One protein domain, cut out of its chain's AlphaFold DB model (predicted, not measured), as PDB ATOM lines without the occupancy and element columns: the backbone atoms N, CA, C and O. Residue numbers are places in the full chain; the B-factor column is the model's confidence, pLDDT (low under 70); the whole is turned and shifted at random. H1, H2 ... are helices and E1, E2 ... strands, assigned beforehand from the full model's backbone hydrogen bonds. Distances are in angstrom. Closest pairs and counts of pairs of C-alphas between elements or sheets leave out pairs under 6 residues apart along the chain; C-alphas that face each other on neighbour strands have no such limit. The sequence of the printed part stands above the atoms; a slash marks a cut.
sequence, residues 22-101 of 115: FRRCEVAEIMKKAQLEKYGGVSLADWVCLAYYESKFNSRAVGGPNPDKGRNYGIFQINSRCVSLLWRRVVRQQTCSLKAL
ATOM      1  N   PHE A  22     -28.987 -27.745  28.043       94.75
ATOM      2  CA  PHE A  22     -29.687 -27.527  26.781       94.75
ATOM      3  C   PHE A  22     -31.202 -27.441  26.984       94.75
ATOM      4  O   PHE A  22     -31.754 -27.969  27.955       94.75
ATOM      5  N   ARG A  23     -31.896 -26.811  26.034       96.50
ATOM      6  CA  ARG A  23     -33.366 -26.882  25.946       96.50
ATOM      7  C   ARG A  23     -33.800 -28.132  25.175       96.50
ATOM      8  O   ARG A  23     -33.059 -28.639  24.342       96.50
ATOM      9  N   ARG A  24     -35.039 -28.593  25.384       95.62
ATOM     10  CA  ARG A  24     -35.580 -29.802  24.727       95.62
ATOM     11  C   ARG A  24     -35.432 -29.780  23.199       95.62
ATOM     12  O   ARG A  24     -34.934 -30.742  22.627       95.62
ATOM     13  N   CYS A  25     -35.853 -28.696  22.547       97.31
ATOM     14  CA  CYS A  25     -35.783 -28.586  21.085       97.31
ATOM     15  C   CYS A  25     -34.342 -28.492  20.575       97.31
ATOM     16  O   CYS A  25     -34.039 -29.024  19.519       97.31
ATOM     17  N   GLU A  26     -33.451 -27.875  21.351       96.62
ATOM     18  CA  GLU A  26     -32.029 -27.778  21.019       96.62
ATOM     19  C   GLU A  26     -31.371 -29.163  21.031       96.62
ATOM     20  O   GLU A  26     -30.656 -29.524  20.102       96.62
ATOM     21  N   VAL A  27     -31.690 -29.985  22.037       95.06
ATOM     22  CA  VAL A  27     -31.265 -31.391  22.085       95.06
ATOM     23  C   VAL A  27     -31.806 -32.166  20.883       95.06
ATOM     24  O   VAL A  27     -31.039 -32.853  20.214       95.06
ATOM     25  N   ALA A  28     -33.096 -32.023  20.568       96.69
ATOM     26  CA  ALA A  28     -33.704 -32.695  19.418       96.69
ATOM     27  C   ALA A  28     -33.039 -32.295  18.089       96.69
ATOM     28  O   ALA A  28     -32.780 -33.149  17.244       96.69
ATOM     29  N   GLU A  29     -32.725 -31.010  17.910       97.56
ATOM     30  CA  GLU A  29     -32.052 -30.499  16.717       97.56
ATOM     31  C   GLU A  29     -30.628 -31.051  16.588       97.56
ATOM     32  O   GLU A  29     -30.245 -31.514  15.513       97.56
ATOM     33  N   ILE A  30     -29.861 -31.057  17.683       94.62
ATOM     34  CA  ILE A  30     -28.506 -31.623  17.716       94.62
ATOM     35  C   ILE A  30     -28.541 -33.117  17.379       94.62
ATOM     36  O   ILE A  30     -27.762 -33.579  16.546       94.62
ATOM     37  N   MET A  31     -29.463 -33.872  17.977       93.94
ATOM     38  CA  MET A  31     -29.600 -35.313  17.737       93.94
ATOM     39  C   MET A  31     -30.025 -35.626  16.298       93.94
ATOM     40  O   MET A  31     -29.495 -36.560  15.697       93.94
ATOM     41  N   LYS A  32     -30.918 -34.811  15.724       94.94
ATOM     42  CA  LYS A  32     -31.332 -34.922  14.321       94.94
ATOM     43  C   LYS A  32     -30.182 -34.602  13.369       94.94
ATOM     44  O   LYS A  32     -29.939 -35.332  12.412       94.94
ATOM     45  N   LYS A  33     -29.418 -33.538  13.646       96.19
ATOM     46  CA  LYS A  33     -28.200 -33.190  12.891       96.19
ATOM     47  C   LYS A  33     -27.155 -34.307  12.952       96.19
ATOM     48  O   LYS A  33     -26.477 -34.563  11.961       96.19
ATOM     49  N   ALA A  34     -27.071 -35.008  14.082       91.56
ATOM     50  CA  ALA A  34     -26.231 -36.190  14.261       91.56
ATOM     51  C   ALA A  34     -26.824 -37.484  13.657       91.56
ATOM     52  O   ALA A  34     -26.188 -38.531  13.746       91.56
ATOM     53  N   GLN A  35     -28.008 -37.424  13.031       92.12
ATOM     54  CA  GLN A  35     -28.710 -38.551  12.403       92.12
ATOM     55  C   GLN A  35     -28.998 -39.721  13.360       92.12
ATOM     56  O   GLN A  35     -29.026 -40.885  12.946       92.12
ATOM     57  N   LEU A  36     -29.228 -39.428  14.644       87.56
ATOM     58  CA  LEU A  36     -29.476 -40.464  15.649       87.56
ATOM     59  C   LEU A  36     -30.799 -41.208  15.436       87.56
ATOM     60  O   LEU A  36     -30.904 -42.357  15.858       87.56
ATOM     61  N   GLU A  37     -31.775 -40.625  14.730       85.62
ATOM     62  CA  GLU A  37     -33.018 -41.327  14.375       85.62
ATOM     63  C   GLU A  37     -32.811 -42.540  13.453       85.62
ATOM     64  O   GLU A  37     -33.712 -43.361  13.300       85.62
ATOM     65  N   LYS A  38     -31.632 -42.664  12.831       85.12
ATOM     66  CA  LYS A  38     -31.261 -43.808  11.984       85.12
ATOM     67  C   LYS A  38     -30.434 -44.850  12.740       85.12
ATOM     68  O   LYS A  38     -30.127 -45.907  12.193       85.12
ATOM     69  N   TYR A  39     -30.035 -44.561  13.979       81.12
ATOM     70  CA  TYR A  39     -29.120 -45.404  14.735       81.12
ATOM     71  C   TYR A  39     -29.881 -46.435  15.571       81.12
ATOM     72  O   TYR A  39     -30.661 -46.089  16.457       81.12
ATOM     73  N   GLY A  40     -29.636 -47.722  15.307       77.69
ATOM     74  CA  GLY A  40     -30.128 -48.818  16.149       77.69
ATOM     75  C   GLY A  40     -31.653 -48.969  16.214       77.69
ATOM     76  O   GLY A  40     -32.142 -49.609  17.137       77.69
ATOM     77  N   GLY A  41     -32.402 -48.379  15.273       84.75
ATOM     78  CA  GLY A  41     -33.871 -48.410  15.270       84.75
ATOM     79  C   GLY A  41     -34.527 -47.566  16.371       84.75
ATOM     80  O   GLY A  41     -35.697 -47.780  16.678       84.75
ATOM     81  N   VAL A  42     -33.787 -46.633  16.977       84.00
ATOM     82  CA  VAL A  42     -34.258 -45.767  18.067       84.00
ATOM     83  C   VAL A  42     -34.808 -44.469  17.500       84.00
ATOM     84  O   VAL A  42     -34.130 -43.792  16.725       84.00
ATOM     85  N   SER A  43     -36.019 -44.086  17.903       90.62
ATOM     86  CA  SER A  43     -36.609 -42.845  17.412       90.62
ATOM     87  C   SER A  43     -35.896 -41.616  17.989       90.62
ATOM     88  O   SER A  43     -35.321 -41.646  19.079       90.62
ATOM     89  N   LEU A  44     -35.981 -40.480  17.290       93.06
ATOM     90  CA  LEU A  44     -35.462 -39.210  17.809       93.06
ATOM     91  C   LEU A  44     -36.085 -38.848  19.169       93.06
ATOM     92  O   LEU A  44     -35.414 -38.300  20.042       93.06
ATOM     93  N   ALA A  45     -37.369 -39.165  19.357       92.81
ATOM     94  CA  ALA A  45     -38.082 -38.905  20.601       92.81
ATOM     95  C   ALA A  45     -37.509 -39.719  21.770       92.81
ATOM     96  O   ALA A  45     -37.377 -39.179  22.868       92.81
ATOM     97  N   ASP A  46     -37.106 -40.967  21.525       91.88
ATOM     98  CA  ASP A  46     -36.482 -41.822  22.539       91.88
ATOM     99  C   ASP A  46     -35.119 -41.272  22.967       91.88
ATOM    100  O   ASP A  46     -34.826 -41.220  24.160       91.88
ATOM    101  N   TRP A  47     -34.314 -40.770  22.025       92.69
ATOM    102  CA  TRP A  47     -33.040 -40.113  22.347       92.69
ATOM    103  C   TRP A  47     -33.224 -38.858  23.204       92.69
ATOM    104  O   TRP A  47     -32.497 -38.652  24.180       92.69
ATOM    105  N   VAL A  48     -34.220 -38.031  22.874       94.81
ATOM    106  CA  VAL A  48     -34.563 -36.840  23.664       94.81
ATOM    107  C   VAL A  48     -35.069 -37.243  25.051       94.81
ATOM    108  O   VAL A  48     -34.685 -36.630  26.047       94.81
ATOM    109  N   CYS A  49     -35.901 -38.281  25.138       95.06
ATOM    110  CA  CYS A  49     -36.396 -38.817  26.403       95.06
ATOM    111  C   CYS A  49     -35.237 -39.304  27.285       95.06
ATOM    112  O   CYS A  49     -35.119 -38.885  28.439       95.06
ATOM    113  N   LEU A  50     -34.325 -40.091  26.713       91.56
ATOM    114  CA  LEU A  50     -33.135 -40.590  27.390       91.56
ATOM    115  C   LEU A  50     -32.300 -39.439  27.970       91.56
ATOM    116  O   LEU A  50     -32.024 -39.414  29.166       91.56
ATOM    117  N   ALA A  51     -31.976 -38.431  27.159       93.88
ATOM    118  CA  ALA A  51     -31.210 -37.269  27.616       93.88
ATOM    119  C   ALA A  51     -31.894 -36.494  28.763       93.88
ATOM    120  O   ALA A  51     -31.218 -35.929  29.630       93.88
ATOM    121  N   TYR A  52     -33.230 -36.454  28.789       94.81
ATOM    122  CA  TYR A  52     -33.968 -35.820  29.878       94.81
ATOM    123  C   TYR A  52     -33.890 -36.629  31.174       94.81
ATOM    124  O   TYR A  52     -33.645 -36.053  32.235       94.81
ATOM    125  N   TYR A  53     -34.110 -37.941  31.111       94.38
ATOM    126  CA  TYR A  53     -34.136 -38.777  32.314       94.38
ATOM    127  C   TYR A  53     -32.747 -39.004  32.909       94.38
ATOM    128  O   TYR A  53     -32.633 -39.027  34.131       94.38
ATOM    129  N   GLU A  54     -31.704 -39.055  32.083       90.31
ATOM    130  CA  GLU A  54     -30.328 -39.229  32.558       90.31
ATOM    131  C   GLU A  54     -29.757 -37.971  33.228       90.31
ATOM    132  O   GLU A  54     -29.050 -38.053  34.231       90.31
ATOM    133  N   SER A  55     -30.027 -36.781  32.683       92.94
ATOM    134  CA  SER A  55     -29.302 -35.568  33.100       92.94
ATOM    135  C   SER A  55     -30.130 -34.288  33.147       92.94
ATOM    136  O   SER A  55     -29.588 -33.224  33.460       92.94
ATOM    137  N   LYS A  56     -31.421 -34.341  32.804       95.62
ATOM    138  CA  LYS A  56     -32.258 -33.148  32.577       95.62
ATOM    139  C   LYS A  56     -31.613 -32.197  31.559       95.62
ATOM    140  O   LYS A  56     -31.574 -30.984  31.769       95.62
ATOM    141  N   PHE A  57     -31.082 -32.769  30.472       95.62
ATOM    142  CA  PHE A  57     -30.378 -32.063  29.391       95.62
ATOM    143  C   PHE A  57     -29.100 -31.325  29.817       95.62
ATOM    144  O   PHE A  57     -28.658 -30.392  29.145       95.62
ATOM    145  N   ASN A  58     -28.496 -31.706  30.941       93.56
ATOM    146  CA  ASN A  58     -27.298 -31.056  31.456       93.56
ATOM    147  C   ASN A  58     -26.030 -31.772  30.969       93.56
ATOM    148  O   ASN A  58     -25.693 -32.841  31.478       93.56
ATOM    149  N   SER A  59     -25.266 -31.170  30.050       90.94
ATOM    150  CA  SER A  59     -23.989 -31.760  29.612       90.94
ATOM    151  C   SER A  59     -22.883 -31.683  30.668       90.94
ATOM    152  O   SER A  59     -21.863 -32.351  30.519       90.94
ATOM    153  N   ARG A  60     -23.097 -30.948  31.771       90.81
ATOM    154  CA  ARG A  60     -22.228 -30.949  32.964       90.81
ATOM    155  C   ARG A  60     -22.634 -31.972  34.018       90.81
ATOM    156  O   ARG A  60     -22.042 -31.977  35.093       90.81
ATOM    157  N   ALA A  61     -23.667 -32.779  33.777       88.81
ATOM    158  CA  ALA A  61     -24.122 -33.730  34.779       88.81
ATOM    159  C   ALA A  61     -23.005 -34.721  35.125       88.81
ATOM    160  O   ALA A  61     -22.434 -35.370  34.246       88.81
ATOM    161  N   VAL A  62     -22.717 -34.840  36.418       89.19
ATOM    162  CA  VAL A  62     -21.814 -35.853  36.957       89.19
ATOM    163  C   VAL A  62     -22.619 -36.700  37.925       89.19
ATOM    164  O   VAL A  62     -23.120 -36.189  38.927       89.19
ATOM    165  N   GLY A  63     -22.754 -37.980  37.603       83.31
ATOM    166  CA  GLY A  63     -23.433 -38.949  38.445       83.31
ATOM    167  C   GLY A  63     -22.634 -39.283  39.703       83.31
ATOM    168  O   GLY A  63     -21.457 -38.917  39.858       83.31
ATOM    169  N   GLY A  64     -23.303 -39.989  40.611       75.56
ATOM    170  CA  GLY A  64     -22.702 -40.476  41.847       75.56
ATOM    171  C   GLY A  64     -21.522 -41.426  41.600       75.56
ATOM    172  O   GLY A  64     -21.319 -41.898  40.478       75.56
ATOM    173  N   PRO A  65     -20.711 -41.691  42.634       69.69
ATOM    174  CA  PRO A  65     -19.732 -42.763  42.575       69.69
ATOM    175  C   PRO A  65     -20.467 -44.088  42.367       69.69
ATOM    176  O   PRO A  65     -21.321 -44.476  43.164       69.69
ATOM    177  N   ASN A  66     -20.142 -44.778  41.281       71.38
ATOM    178  CA  ASN A  66     -20.661 -46.111  41.047       71.38
ATOM    179  C   ASN A  66     -19.968 -47.090  42.015       71.38
ATOM    180  O   ASN A  66     -18.803 -46.866  42.367       71.38
ATOM    181  N   PRO A  67     -20.625 -48.209  42.394       70.75
ATOM    182  CA  PRO A  67     -20.073 -49.229  43.309       70.75
ATOM    183  C   PRO A  67     -18.689 -49.725  42.905       70.75
ATOM    184  O   PRO A  67     -17.905 -50.265  43.678       70.75
ATOM    185  N   ASP A  68     -18.416 -49.564  41.628       68.31
ATOM    186  CA  ASP A  68     -17.299 -50.126  40.961       68.31
ATOM    187  C   ASP A  68     -16.060 -49.201  41.143       68.31
ATOM    188  O   ASP A  68     -14.939 -49.705  41.207       68.31
ATOM    189  N   LYS A  69     -16.180 -47.884  41.353       72.31
ATOM    190  CA  LYS A  69     -15.015 -46.964  41.309       72.31
ATOM    191  C   LYS A  69     -15.194 -45.836  40.284       72.31
ATOM    192  O   LYS A  69     -14.413 -44.887  40.263       72.31
ATOM    193  N   GLY A  70     -16.131 -46.011  39.350       73.81
ATOM    194  CA  GLY A  70     -16.358 -45.113  38.222       73.81
ATOM    195  C   GLY A  70     -17.305 -43.965  38.556       73.81
ATOM    196  O   GLY A  70     -17.944 -43.943  39.606       73.81
ATOM    197  N   ARG A  71     -17.411 -43.009  37.633       82.19
ATOM    198  CA  ARG A  71     -18.429 -41.951  37.667       82.19
ATOM    199  C   ARG A  71     -19.098 -41.865  36.303       82.19
ATOM    200  O   ARG A  71     -18.468 -42.170  35.289       82.19
ATOM    201  N   ASN A  72     -20.351 -41.438  36.285       85.56
ATOM    202  CA  ASN A  72     -21.107 -41.196  35.063       85.56
ATOM    203  C   ASN A  72     -21.011 -39.721  34.658       85.56
ATOM    204  O   ASN A  72     -21.033 -38.843  35.521       85.56
ATOM    205  N   TYR A  73     -20.902 -39.442  33.358       86.75
ATOM    206  CA  TYR A  73     -20.670 -38.086  32.856       86.75
ATOM    207  C   TYR A  73     -21.587 -37.710  31.696       86.75
ATOM    208  O   TYR A  73     -21.900 -38.518  30.819       86.75
ATOM    209  N   GLY A  74     -21.927 -36.426  31.656       88.44
ATOM    210  CA  GLY A  74     -22.550 -35.778  30.515       88.44
ATOM    211  C   GLY A  74     -24.030 -36.094  30.355       88.44
ATOM    212  O   GLY A  74     -24.689 -36.635  31.245       88.44
ATOM    213  N   ILE A  75     -24.548 -35.739  29.179       90.00
ATOM    214  CA  ILE A  75     -25.988 -35.741  28.899       90.00
ATOM    215  C   ILE A  75     -26.618 -37.146  28.934       90.00
ATOM    216  O   ILE A  75     -27.792 -37.274  29.263       90.00
ATOM    217  N   PHE A  76     -25.818 -38.178  28.650       91.12
ATOM    218  CA  PHE A  76     -26.205 -39.594  28.644       91.12
ATOM    219  C   PHE A  76     -25.585 -40.403  29.791       91.12
ATOM    220  O   PHE A  76     -25.592 -41.627  29.737       91.12
ATOM    221  N   GLN A  77     -24.979 -39.739  30.785       90.94
ATOM    222  CA  GLN A  77     -24.408 -40.396  31.968       90.94
ATOM    223  C   GLN A  77     -23.473 -41.582  31.639       90.94
ATOM    224  O   GLN A  77     -23.517 -42.642  32.259       90.94
ATOM    225  N   ILE A  78     -22.562 -41.386  30.678       83.44
ATOM    226  CA  ILE A  78     -21.614 -42.422  30.248       83.44
ATOM    227  C   ILE A  78     -20.596 -42.678  31.365       83.44
ATOM    228  O   ILE A  78     -19.940 -41.755  31.850       83.44
ATOM    229  N   ASN A  79     -20.440 -43.943  31.754       81.62
ATOM    230  CA  ASN A  79     -19.536 -44.344  32.828       81.62
ATOM    231  C   ASN A  79     -18.051 -44.255  32.413       81.62
ATOM    232  O   ASN A  79     -17.652 -44.790  31.374       81.62
ATOM    233  N   SER A  80     -17.198 -43.659  33.250       79.19
ATOM    234  CA  SER A  80     -15.758 -43.508  32.976       79.19
ATOM    235  C   SER A  80     -15.001 -44.825  32.828       79.19
ATOM    236  O   SER A  80     -14.000 -44.874  32.110       79.19
ATOM    237  N   ARG A  81     -15.474 -45.916  33.434       73.06
ATOM    238  CA  ARG A  81     -14.886 -47.240  33.208       73.06
ATOM    239  C   ARG A  81     -15.199 -47.807  31.845       73.06
ATOM    240  O   ARG A  81     -14.362 -48.490  31.271       73.06
ATOM    241  N   CYS A  82     -16.380 -47.511  31.312       68.00
ATOM    242  CA  CYS A  82     -16.717 -47.892  29.948       68.00
ATOM    243  C   CYS A  82     -15.727 -47.270  28.964       68.00
ATOM    244  O   CYS A  82     -15.152 -47.968  28.126       68.00
ATOM    245  N   VAL A  83     -15.469 -45.974  29.134       64.25
ATOM    246  CA  VAL A  83     -14.513 -45.226  28.316       64.25
ATOM    247  C   VAL A  83     -13.088 -45.748  28.517       64.25
ATOM    248  O   VAL A  83     -12.388 -45.995  27.537       64.25
ATOM    249  N   SER A  84     -12.655 -45.995  29.757       60.47
ATOM    250  CA  SER A  84     -11.307 -46.520  30.013       60.47
ATOM    251  C   SER A  84     -11.104 -47.938  29.466       60.47
ATOM    252  O   SER A  84     -10.010 -48.271  29.008       60.47
ATOM    253  N   LEU A  85     -12.155 -48.763  29.440       57.72
ATOM    254  CA  LEU A  85     -12.136 -50.078  28.803       57.72
ATOM    255  C   LEU A  85     -12.181 -49.984  27.274       57.72
ATOM    256  O   LEU A  85     -11.524 -50.793  26.635       57.72
ATOM    257  N   LEU A  86     -12.879 -49.004  26.681       55.38
ATOM    258  CA  LEU A  86     -12.839 -48.711  25.236       55.38
ATOM    259  C   LEU A  86     -11.426 -48.357  24.757       55.38
ATOM    260  O   LEU A  86     -10.984 -48.912  23.755       55.38
ATOM    261  N   TRP A  87     -10.689 -47.531  25.503       46.09
ATOM    262  CA  TRP A  87      -9.276 -47.246  25.215       46.09
ATOM    263  C   TRP A  87      -8.400 -48.503  25.265       46.09
ATOM    264  O   TRP A  87      -7.534 -48.692  24.415       46.09
ATOM    265  N   ARG A  88      -8.666 -49.421  26.204       51.19
ATOM    266  CA  ARG A  88      -8.002 -50.738  26.240       51.19
ATOM    267  C   ARG A  88      -8.482 -51.678  25.123       51.19
ATOM    268  O   ARG A  88      -7.802 -52.650  24.805       51.19
ATOM    269  N   ARG A  89      -9.640 -51.407  24.510       45.62
ATOM    270  CA  ARG A  89     -10.331 -52.296  23.563       45.62
ATOM    271  C   ARG A  89      -9.828 -52.251  22.124       45.62
ATOM    272  O   ARG A  89     -10.249 -53.103  21.351       45.62
ATOM    273  N   VAL A  90      -8.880 -51.377  21.787       49.75
ATOM    274  CA  VAL A  90      -8.063 -51.552  20.568       49.75
ATOM    275  C   VAL A  90      -7.257 -52.873  20.639       49.75
ATOM    276  O   VAL A  90      -6.789 -53.356  19.618       49.75
ATOM    277  N   VAL A  91      -7.164 -53.519  21.819       47.31
ATOM    278  CA  VAL A  91      -6.390 -54.757  22.048       47.31
ATOM    279  C   VAL A  91      -7.235 -56.016  22.355       47.31
ATOM    280  O   VAL A  91      -6.716 -57.115  22.199       47.31
ATOM    281  N   ARG A  92      -8.518 -55.944  22.763       38.16
ATOM    282  CA  ARG A  92      -9.386 -57.144  22.944       38.16
ATOM    283  C   ARG A  92     -10.866 -56.784  23.176       38.16
ATOM    284  O   ARG A  92     -11.171 -56.004  24.070       38.16
ATOM    285  N   GLN A  93     -11.787 -57.345  22.385       41.31
ATOM    286  CA  GLN A  93     -13.232 -57.042  22.371       41.31
ATOM    287  C   GLN A  93     -13.975 -57.437  23.664       41.31
ATOM    288  O   GLN A  93     -14.342 -58.589  23.848       41.31
ATOM    289  N   GLN A  94     -14.308 -56.471  24.521       41.62
ATOM    290  CA  GLN A  94     -15.174 -56.718  25.684       41.62
ATOM    291  C   GLN A  94     -16.204 -55.603  25.895       41.62
ATOM    292  O   GLN A  94     -16.084 -54.909  26.892       41.62
ATOM    293  N   THR A  95     -17.124 -55.327  24.959       40.97
ATOM    294  CA  THR A  95     -18.015 -54.141  24.985       40.97
ATOM    295  C   THR A  95     -18.669 -53.879  26.346       40.97
ATOM    296  O   THR A  95     -19.354 -54.723  26.902       40.97
ATOM    297  N   CYS A  96     -18.456 -52.682  26.900       52.06
ATOM    298  CA  CYS A  96     -19.247 -52.216  28.026       52.06
ATOM    299  C   CYS A  96     -20.625 -51.946  27.454       52.06
ATOM    300  O   CYS A  96     -20.734 -51.280  26.425       52.06
ATOM    301  N   SER A  97     -21.635 -52.547  28.064       48.34
ATOM    302  CA  SER A  97     -22.999 -52.576  27.568       48.34
ATOM    303  C   SER A  97     -23.568 -51.185  27.265       48.34
ATOM    304  O   SER A  97     -24.295 -50.622  28.068       48.34
ATOM    305  N   LEU A  98     -23.380 -50.699  26.037       44.16
ATOM    306  CA  LEU A  98     -24.436 -49.953  25.342       44.16
ATOM    307  C   LEU A  98     -25.660 -50.860  25.105       44.16
ATOM    308  O   LEU A  98     -26.772 -50.377  24.959       44.16
ATOM    309  N   LYS A  99     -25.473 -52.189  25.184       38.69
ATOM    310  CA  LYS A  99     -26.535 -53.204  25.275       38.69
ATOM    311  C   LYS A  99     -27.394 -53.130  26.554       38.69
ATOM    312  O   LYS A  99     -28.347 -53.888  26.655       38.69
ATOM    313  N   ALA A 100     -27.072 -52.259  27.517       38.28
ATOM    314  CA  ALA A 100     -27.838 -52.074  28.754       38.28
ATOM    315  C   ALA A 100     -28.676 -50.788  28.760       38.28
ATOM    316  O   ALA A 100     -29.213 -50.427  29.799       38.28
ATOM    317  N   LEU A 101     -28.838 -50.118  27.615       37.69
ATOM    318  CA  LEU A 101     -30.060 -49.358  27.386       37.69
ATOM    319  C   LEU A 101     -31.111 -50.392  26.973       37.69
ATOM    320  O   LEU A 101     -31.058 -50.857  25.832       37.69
TER     321      LEU A 101
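What this domain is: This is residues 22 to 101 of the 115 residues of the protein "Lysozyme" of Paroedura picta (UniProt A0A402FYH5). An arch: the E1-E2 hairpin spans between crossed helices H1 and H2 on one side and H3 on the other, and residues 93 to 101 fold back from H3 towards H2. The 80 printed residues, under half in named elements, run H1, H2, E1, E2, H3: mostly helix, with an antiparallel sheet E1 - E2. The whole is only just compact, close to loose: radius of gyration of the C-alphas 13.8 A, spans 37 by 27 by 17 A.

Where its parts are: Find E1 at residues 62 to 65 and E2 at 71 to 73. H2, residues 44 to 55, runs 16.9 A; H1, residues 24 to 33, runs 14.4 A from C-alpha 24 at (-35.580, -29.802, 24.727). H3, residues 80 to 88, runs 12.6 A to C-alpha 88 at (-8.002, -50.738, 26.240).

How they stand to each other: In the hairpin, N 63 and O 72 are 2.8 A apart, within hydrogen-bond range. The closest C-alphas of E2 and H3, Arg 71 and Ser 80, are 5.6 A apart. H1 touches H2's residues 44 to 48 alone, opposite ways at a steep tilt of 55 degrees; the closest C-alphas, Ala 28 and Val 48, are 6.0 A apart. H2 and H3 are apart. Every O i to N i+4 pair is within hydrogen-bond range in H1, H2 and H3.

The domain as a whole: The printed part has no cut and no long link. Look for pLDDT under 70 at residues 65, 68 and 82 to 101.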